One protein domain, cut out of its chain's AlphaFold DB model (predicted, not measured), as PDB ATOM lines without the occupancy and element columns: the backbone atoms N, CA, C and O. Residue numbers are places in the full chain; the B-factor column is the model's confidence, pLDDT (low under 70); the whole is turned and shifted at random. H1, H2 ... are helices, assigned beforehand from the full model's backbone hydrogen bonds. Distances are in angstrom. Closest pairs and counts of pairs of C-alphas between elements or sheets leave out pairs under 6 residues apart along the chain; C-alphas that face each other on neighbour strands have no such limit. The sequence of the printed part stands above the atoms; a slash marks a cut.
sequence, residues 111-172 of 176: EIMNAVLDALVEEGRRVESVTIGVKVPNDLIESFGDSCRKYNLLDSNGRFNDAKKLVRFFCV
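Overview. This is residues 111 to 172 of the 176 residues of an uncharacterized protein of Verrucomicrobia bacterium (UniProt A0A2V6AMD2). The chain makes a loose, hollow ring of three helices: H1 on one side, H2 across from it, and H3 closing the ring by packing on the first part of H1. A long, extended link, residues 127 to 137, arches from H1 to H2, and a looping stretch without a named element, residues 151 to 162, leads from H2 back to H3. The printed part has 62 residues with three named helices, H1, H2 and H3 in that order, and no named strand; the class is all helix. The whole is loose, with a radius of gyration of the C-alphas of 13.5 A, and its C-alphas span 33 by 32 by 19 A.

Arrangement. The longest helix by residues is H1, residues 111 to 126. It touches H3, residues 163 to 171, with its residues 113 to 117 alone. There are 4 pairs of C-alphas within 8 A between the two, and the closest C-alphas, those of Asn 114 and Val 167, are 6.5 A apart. H1 and H3 stand at a shallow tilt of 31 degrees and run opposite ways, with their centres 13.0 A apart. H2, residues 138 to 150, touches no helix: H1 and H2 are apart, and H2 and H3 are apart. In H1, H2 and H3 every backbone O of residue i is within hydrogen-bond range of the N of residue i+4 inside the helix.

Along the chain. H1 has 16 residues, Glu 111 to Arg 126, and is 22.7 A long from first to last C-alpha. Its C-alpha 111 is at (-51.469, -33.907, 32.023) and its C-alpha 126 at (-55.671, -49.499, 16.012). H2 has 13 residues, Asn 138 to Lys 150, and is 18.3 A long, beginning with C-alpha 138 at (-34.813, -61.458, 29.543). H3 has 9 residues, Ala 163 to Cys 171, and is 12.7 A long, ending with C-alpha 171 at (-43.570, -36.441, 36.119).

Size, cuts and confidence. The two C-alphas farthest apart are those of Ser 129 and Val 172, at 34.7 A, while the first and last printed C-alphas, Glu 111 and Val 172, are 11.3 A apart. Residues 122 to 144 stand free, of which 122 to 126 belong to H1 and 138 to 144 belong to H2; without them the body has 39 residues and spans 27 by 19 by 13 A. Both links are long, 11 residues from H1 to H2 and 12 from H2 to H3. The printed part has no cut. Its mean pLDDT is 84.5, and residues 127 to 134 are under 70.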
ATOM      1  N   GLU A 111     -50.269 -33.835  32.873       94.12
ATOM      2  CA  GLU A 111     -51.469 -33.907  32.023       94.12
ATOM      3  C   GLU A 111     -51.105 -34.060  30.545       94.12
ATOM      4  O   GLU A 111     -51.669 -34.918  29.866       94.12
ATOM      5  N   ILE A 112     -50.114 -33.299  30.067       94.06
ATOM      6  CA  ILE A 112     -49.605 -33.422  28.694       94.06
ATOM      7  C   ILE A 112     -49.062 -34.833  28.442       94.06
ATOM      8  O   ILE A 112     -49.405 -35.459  27.440       94.06
ATOM      9  N   MET A 113     -48.254 -35.372  29.357       92.81
ATOM     10  CA  MET A 113     -47.675 -36.709  29.198       92.81
ATOM     11  C   MET A 113     -48.725 -37.823  29.270       92.81
ATOM     12  O   MET A 113     -48.614 -38.806  28.538       92.81
ATOM     13  N   ASN A 114     -49.760 -37.670  30.101       94.06
ATOM     14  CA  ASN A 114     -50.892 -38.593  30.121       94.06
ATOM     15  C   ASN A 114     -51.674 -38.552  28.802       94.06
ATOM     16  O   ASN A 114     -51.991 -39.610  28.270       94.06
ATOM     17  N   ALA A 115     -51.932 -37.365  28.245       93.25
ATOM     18  CA  ALA A 115     -52.627 -37.232  26.965       93.25
ATOM     19  C   ALA A 115     -51.838 -37.875  25.811       93.25
ATOM     20  O   ALA A 115     -52.409 -38.582  24.982       93.25
ATOM     21  N   VAL A 116     -50.512 -37.691  25.787       91.62
ATOM     22  CA  VAL A 116     -49.627 -38.347  24.811       91.62
ATOM     23  C   VAL A 116     -49.662 -39.867  24.974       91.62
ATOM     24  O   VAL A 116     -49.776 -40.582  23.982       91.62
ATOM     25  N   LEU A 117     -49.587 -40.373  26.210       92.75
ATOM     26  CA  LEU A 117     -49.683 -41.807  26.477       92.75
ATOM     27  C   LEU A 117     -51.022 -42.379  25.997       92.75
ATOM     28  O   LEU A 117     -51.028 -43.412  25.332       92.75
ATOM     29  N   ASP A 118     -52.132 -41.712  26.313       92.50
ATOM     30  CA  ASP A 118     -53.471 -42.150  25.918       92.50
ATOM     31  C   ASP A 118     -53.581 -42.231  24.379       92.50
ATOM     32  O   ASP A 118     -54.040 -43.249  23.859       92.50
ATOM     33  N   ALA A 119     -53.048 -41.243  23.646       89.75
ATOM     34  CA  ALA A 119     -53.003 -41.257  22.179       89.75
ATOM     35  C   ALA A 119     -52.135 -42.395  21.608       89.75
ATOM     36  O   ALA A 119     -52.533 -43.063  20.655       89.75
ATOM     37  N   LEU A 120     -50.960 -42.656  22.196       87.88
ATOM     38  CA  LEU A 120     -50.076 -43.750  21.766       87.88
ATOM     39  C   LEU A 120     -50.699 -45.129  22.012       87.88
ATOM     40  O   LEU A 120     -50.549 -46.030  21.190       87.88
ATOM     41  N   VAL A 121     -51.392 -45.302  23.140       87.06
ATOM     42  CA  VAL A 121     -52.100 -46.547  23.464       87.06
ATOM     43  C   VAL A 121     -53.285 -46.753  22.525       87.06
ATOM     44  O   VAL A 121     -53.509 -47.876  22.075       87.06
ATOM     45  N   GLU A 122     -54.037 -45.696  22.220       87.50
ATOM     46  CA  GLU A 122     -55.134 -45.760  21.255       87.50
ATOM     47  C   GLU A 122     -54.627 -46.155  19.864       87.50
ATOM     48  O   GLU A 122     -55.161 -47.087  19.262       87.50
ATOM     49  N   GLU A 123     -53.561 -45.513  19.385       84.50
ATOM     50  CA  GLU A 123     -52.968 -45.839  18.089       84.50
ATOM     51  C   GLU A 123     -52.408 -47.267  18.070       84.50
ATOM     52  O   GLU A 123     -52.676 -48.028  17.145       84.50
ATOM     53  N   GLY A 124     -51.724 -47.693  19.135       80.44
ATOM     54  CA  GLY A 124     -51.221 -49.062  19.261       80.44
ATOM     55  C   GLY A 124     -52.317 -50.131  19.179       80.44
ATOM     56  O   GLY A 124     -52.081 -51.196  18.616       80.44
ATOM     57  N   ARG A 125     -53.528 -49.845  19.679       81.62
ATOM     58  CA  ARG A 125     -54.697 -50.734  19.528       81.62
ATOM     59  C   ARG A 125     -55.256 -50.729  18.108       81.62
ATOM     60  O   ARG A 125     -55.721 -51.756  17.635       81.62
ATOM     61  N   ARG A 126     -55.221 -49.590  17.413       77.38
ATOM     62  CA  ARG A 126     -55.671 -49.499  16.012       77.38
ATOM     63  C   ARG A 126     -54.746 -50.262  15.066       77.38
ATOM     64  O   ARG A 126     -55.216 -50.858  14.101       77.38
ATOM     65  N   VAL A 127     -53.449 -50.284  15.361       69.38
ATOM     66  CA  VAL A 127     -52.411 -50.972  14.572       69.38
ATOM     67  C   VAL A 127     -52.298 -52.461  14.962       69.38
ATOM     68  O   VAL A 127     -51.232 -53.059  14.854       69.38
ATOM     69  N   GLU A 128     -53.402 -53.096  15.380       56.31
ATOM     70  CA  GLU A 128     -53.515 -54.488  15.874       56.31
ATOM     71  C   GLU A 128     -52.998 -55.604  14.919       56.31
ATOM     72  O   GLU A 128     -53.165 -56.789  15.190       56.31
ATOM     73  N   SER A 129     -52.318 -55.272  13.819       51.62
ATOM     74  CA  SER A 129     -51.746 -56.202  12.836       51.62
ATOM     75  C   SER A 129     -50.216 -56.285  12.808       51.62
ATOM     76  O   SER A 129     -49.677 -57.140  12.106       51.62
ATOM     77  N   VAL A 130     -49.484 -55.474  13.578       51.50
ATOM     78  CA  VAL A 130     -48.025 -55.623  13.688       51.50
ATOM     79  C   VAL A 130     -47.692 -56.072  15.097       51.50
ATOM     80  O   VAL A 130     -47.336 -55.273  15.958       51.50
ATOM     81  N   THR A 131     -47.770 -57.385  15.332       55.59
ATOM     82  CA  THR A 131     -46.950 -58.036  16.358       55.59
ATOM     83  C   THR A 131     -45.516 -57.611  16.073       55.59
ATOM     84  O   THR A 131     -44.855 -58.174  15.199       55.59
ATOM     85  N   ILE A 132     -45.051 -56.541  16.717       57.22
ATOM     86  CA  ILE A 132     -43.666 -56.125  16.579       57.22
ATOM     87  C   ILE A 132     -42.904 -57.288  17.199       57.22
ATOM     88  O   ILE A 132     -42.997 -57.515  18.403       57.22
ATOM     89  N   GLY A 133     -42.234 -58.088  16.367       55.97
ATOM     90  CA  GLY A 133     -41.452 -59.261  16.766       55.97
ATOM     91  C   GLY A 133     -40.209 -58.882  17.572       55.97
ATOM     92  O   GLY A 133     -39.132 -59.436  17.363       55.97
ATOM     93  N   VAL A 134     -40.328 -57.893  18.457       69.25
ATOM     94  CA  VAL A 134     -39.287 -57.466  19.374       69.25
ATOM     95  C   VAL A 134     -39.200 -58.526  20.449       69.25
ATOM     96  O   VAL A 134     -39.969 -58.552  21.409       69.25
ATOM     97  N   LYS A 135     -38.228 -59.416  20.291       79.81
ATOM     98  CA  LYS A 135     -37.777 -60.241  21.398       79.81
ATOM     99  C   LYS A 135     -37.031 -59.332  22.372       79.81
ATOM    100  O   LYS A 135     -35.869 -59.000  22.151       79.81
ATOM    101  N   VAL A 136     -37.719 -58.892  23.418       81.31
ATOM    102  CA  VAL A 136     -37.096 -58.134  24.508       81.31
ATOM    103  C   VAL A 136     -36.181 -59.090  25.288       81.31
ATOM    104  O   VAL A 136     -36.640 -60.169  25.665       81.31
ATOM    105  N   PRO A 137     -34.894 -58.757  25.506       91.31
ATOM    106  CA  PRO A 137     -33.986 -59.607  26.273       91.31
ATOM    107  C   PRO A 137     -34.498 -59.856  27.697       91.31
ATOM    108  O   PRO A 137     -34.977 -58.926  28.345       91.31
ATOM    109  N   ASN A 138     -34.347 -61.086  28.200       90.75
ATOM    110  CA  ASN A 138     -34.813 -61.458  29.543       90.75
ATOM    111  C   ASN A 138     -34.186 -60.582  30.634       90.75
ATOM    112  O   ASN A 138     -34.914 -60.066  31.471       90.75
ATOM    113  N   ASP A 139     -32.882 -60.308  30.556       93.44
ATOM    114  CA  ASP A 139     -32.175 -59.450  31.516       93.44
ATOM    115  C   ASP A 139     -32.788 -58.042  31.603       93.44
ATOM    116  O   ASP A 139     -32.842 -57.433  32.671       93.44
ATOM    117  N   LEU A 140     -33.298 -57.518  30.479       89.31
ATOM    118  CA  LEU A 140     -33.968 -56.217  30.452       89.31
ATOM    119  C   LEU A 140     -35.344 -56.291  31.123       89.31
ATOM    120  O   LEU A 140     -35.724 -55.363  31.835       89.31
ATOM    121  N   ILE A 141     -36.075 -57.390  30.918       87.50
ATOM    122  CA  ILE A 141     -37.363 -57.644  31.579       87.50
ATOM    123  C   ILE A 141     -37.158 -57.768  33.093       87.50
ATOM    124  O   ILE A 141     -37.903 -57.160  33.861       87.50
ATOM    125  N   GLU A 142     -36.137 -58.507  33.524       91.00
ATOM    126  CA  GLU A 142     -35.791 -58.685  34.936       91.00
ATOM    127  C   GLU A 142     -35.388 -57.356  35.582       91.00
ATOM    128  O   GLU A 142     -35.986 -56.957  36.583       91.00
ATOM    129  N   SER A 143     -34.469 -56.610  34.962       92.75
ATOM    130  CA  SER A 143     -34.027 -55.297  35.453       92.75
ATOM    131  C   SER A 143     -35.166 -54.267  35.505       92.75
ATOM    132  O   SER A 143     -35.274 -53.479  36.456       92.75
ATOM    133  N   PHE A 144     -36.066 -54.287  34.516       89.62
ATOM    134  CA  PHE A 144     -37.279 -53.476  34.545       89.62
ATOM    135  C   PHE A 144     -38.199 -53.893  35.700       89.62
ATOM    136  O   PHE A 144     -38.647 -53.038  36.465       89.62
ATOM    137  N   GLY A 145     -38.427 -55.195  35.886       89.81
ATOM    138  CA  GLY A 145     -39.220 -55.736  36.989       89.81
ATOM    139  C   GLY A 145     -38.665 -55.368  38.370       89.81
ATOM    140  O   GLY A 145     -39.431 -54.974  39.254       89.81
ATOM    141  N   ASP A 146     -37.343 -55.427  38.550       91.50
ATOM    142  CA  ASP A 146     -36.653 -54.979  39.767       91.50
ATOM    143  C   ASP A 146     -36.906 -53.493  40.038       91.50
ATOM    144  O   ASP A 146     -37.230 -53.100  41.163       91.50
ATOM    145  N   SER A 147     -36.830 -52.666  38.995       90.44
ATOM    146  CA  SER A 147     -37.113 -51.233  39.090       90.44
ATOM    147  C   SER A 147     -38.575 -50.973  39.459       90.44
ATOM    148  O   SER A 147     -38.856 -50.169  40.349       90.44
ATOM    149  N   CYS A 148     -39.520 -51.692  38.848       90.88
ATOM    150  CA  CYS A 148     -40.937 -51.582  39.187       90.88
ATOM    151  C   CYS A 148     -41.223 -51.967  40.642       90.88
ATOM    152  O   CYS A 148     -42.015 -51.286  41.295       90.88
ATOM    153  N   ARG A 149     -40.565 -53.010  41.170       91.00
ATOM    154  CA  ARG A 149     -40.647 -53.378  42.593       91.00
ATOM    155  C   ARG A 149     -40.095 -52.270  43.484       91.00
ATOM    156  O   ARG A 149     -40.782 -51.835  44.404       91.00
ATOM    157  N   LYS A 150     -38.894 -51.774  43.174       91.19
ATOM    158  CA  LYS A 150     -38.213 -50.722  43.944       91.19
ATOM    159  C   LYS A 150     -39.059 -49.456  44.093       91.19
ATOM    160  O   LYS A 150     -39.051 -48.845  45.157       91.19
ATOM    161  N   TYR A 151     -39.778 -49.069  43.043       88.50
ATOM    162  CA  TYR A 151     -40.565 -47.832  43.013       88.50
ATOM    163  C   TYR A 151     -42.073 -48.045  43.218       88.50
ATOM    164  O   TYR A 151     -42.858 -47.143  42.937       88.50
ATOM    165  N   ASN A 152     -42.488 -49.218  43.716       89.56
ATOM    166  CA  ASN A 152     -43.887 -49.547  44.014       89.56
ATOM    167  C   ASN A 152     -44.847 -49.335  42.820       89.56
ATOM    168  O   ASN A 152     -45.965 -48.831  42.949       89.56
ATOM    169  N   LEU A 153     -44.391 -49.707  41.622       89.69
ATOM    170  CA  LEU A 153     -45.155 -49.549  40.380       89.69
ATOM    171  C   LEU A 153     -46.066 -50.748  40.085       89.69
ATOM    172  O   LEU A 153     -46.922 -50.664  39.206       89.69
ATOM    173  N   LEU A 154     -45.908 -51.847  40.824       91.06
ATOM    174  CA  LEU A 154     -46.700 -53.065  40.664       91.06
ATOM    175  C   LEU A 154     -48.052 -52.974  41.392       91.06
ATOM    176  O   LEU A 154     -48.268 -52.107  42.243       91.06
ATOM    177  N   ASP A 155     -48.992 -53.833  41.014       87.88
ATOM    178  CA  ASP A 155     -50.237 -54.073  41.744       87.88
ATOM    179  C   ASP A 155     -50.054 -55.116  42.867       87.88
ATOM    180  O   ASP A 155     -48.960 -55.641  43.089       87.88
ATOM    181  N   SER A 156     -51.138 -55.440  43.580       88.75
ATOM    182  CA  SER A 156     -51.134 -56.439  44.660       88.75
ATOM    183  C   SER A 156     -50.782 -57.859  44.202       88.75
ATOM    184  O   SER A 156     -50.443 -58.696  45.030       88.75
ATOM    185  N   ASN A 157     -50.856 -58.136  42.897       90.44
ATOM    186  CA  ASN A 157     -50.506 -59.421  42.296       90.44
ATOM    187  C   ASN A 157     -49.075 -59.418  41.728       90.44
ATOM    188  O   ASN A 157     -48.689 -60.366  41.043       90.44
ATOM    189  N   GLY A 158     -48.300 -58.351  41.956       86.12
ATOM    190  CA  GLY A 158     -46.947 -58.202  41.426       86.12
ATOM    191  C   GLY A 158     -46.898 -57.899  39.926       86.12
ATOM    192  O   GLY A 158     -45.871 -58.133  39.293       86.12
ATOM    193  N   ARG A 159     -47.987 -57.396  39.332       88.25
ATOM    194  CA  ARG A 159     -48.072 -57.095  37.898       88.25
ATOM    195  C   ARG A 159     -47.978 -55.602  37.638       88.25
ATOM    196  O   ARG A 159     -48.538 -54.786  38.363       88.25
ATOM    197  N   PHE A 160     -47.300 -55.246  36.553       87.00
ATOM    198  CA  PHE A 160     -47.365 -53.901  36.001       87.00
ATOM    199  C   PHE A 160     -48.557 -53.819  35.040       87.00
ATOM    200  O   PHE A 160     -48.520 -54.406  33.962       87.00
ATOM    201  N   ASN A 161     -49.627 -53.136  35.444       85.69
ATOM    202  CA  ASN A 161     -50.875 -53.042  34.673       85.69
ATOM    203  C   ASN A 161     -51.402 -51.608  34.502       85.69
ATOM    204  O   ASN A 161     -52.434 -51.414  33.865       85.69
ATOM    205  N   ASP A 162     -50.700 -50.607  35.040       87.12
ATOM    206  CA  ASP A 162     -51.088 -49.201  34.953       87.12
ATOM    207  C   ASP A 162     -49.931 -48.361  34.397       87.12
ATOM    208  O   ASP A 162     -49.032 -47.926  35.122       87.12
ATOM    209  N   ALA A 163     -49.979 -48.092  33.091       87.69
ATOM    210  CA  ALA A 163     -49.006 -47.246  32.405       87.69
ATOM    211  C   ALA A 163     -48.974 -45.804  32.950       87.69
ATOM    212  O   ALA A 163     -47.921 -45.162  32.932       87.69
ATOM    213  N   LYS A 164     -50.073 -45.303  33.534       89.62
ATOM    214  CA  LYS A 164     -50.120 -43.959  34.134       89.62
ATOM    215  C   LYS A 164     -49.305 -43.877  35.424       89.62
ATOM    216  O   LYS A 164     -48.883 -42.789  35.814       89.62
ATOM    217  N   LYS A 165     -49.001 -45.003  36.091       87.81
ATOM    218  CA  LYS A 165     -48.013 -45.015  37.190       87.81
ATOM    219  C   LYS A 165     -46.617 -44.621  36.711       87.81
ATOM    220  O   LYS A 165     -45.920 -43.947  37.460       87.81
ATOM    221  N   LEU A 166     -46.222 -44.969  35.481       87.06
ATOM    222  CA  LEU A 166     -44.937 -44.524  34.925       87.06
ATOM    223  C   LEU A 166     -44.942 -43.025  34.648       87.06
ATOM    224  O   LEU A 166     -43.977 -42.349  34.987       87.06
ATOM    225  N   VAL A 167     -46.033 -42.496  34.086       89.38
ATOM    226  CA  VAL A 167     -46.165 -41.048  33.864       89.38
ATOM    227  C   VAL A 167     -46.016 -40.307  35.187       89.38
ATOM    228  O   VAL A 167     -45.146 -39.451  35.294       89.38
ATOM    229  N   ARG A 168     -46.761 -40.707  36.223       88.19
ATOM    230  CA  ARG A 168     -46.617 -40.153  37.578       88.19
ATOM    231  C   ARG A 168     -45.195 -40.289  38.109       88.19
ATOM    232  O   ARG A 168     -44.632 -39.316  38.589       88.19
ATOM    233  N   PHE A 169     -44.581 -41.459  37.976       86.50
ATOM    234  CA  PHE A 169     -43.215 -41.688  38.440       86.50
ATOM    235  C   PHE A 169     -42.195 -40.731  37.798       86.50
ATOM    236  O   PHE A 169     -41.349 -40.183  38.498       86.50
ATOM    237  N   PHE A 170     -42.291 -40.490  36.487       83.50
ATOM    238  CA  PHE A 170     -41.375 -39.591  35.776       83.50
ATOM    239  C   PHE A 170     -41.765 -38.109  35.864       83.50
ATOM    240  O   PHE A 170     -40.904 -37.244  35.696       83.50
ATOM    241  N   CYS A 171     -43.042 -37.805  36.110       84.88
ATOM    242  CA  CYS A 171     -43.570 -36.441  36.119       84.88
ATOM    243  C   CYS A 171     -43.702 -35.841  37.521       84.88
ATOM    244  O   CYS A 171     -43.724 -34.619  37.630       84.88
ATOM    245  N   VAL A 172     -43.759 -36.638  38.589       76.06
ATOM    246  CA  VAL A 172     -43.812 -36.146  39.972       76.06
ATOM    247  C   VAL A 172     -42.392 -35.831  40.454       76.06
ATOM    248  O   VAL A 172     -41.427 -36.500  40.086       76.06
TER     249      VAL A 172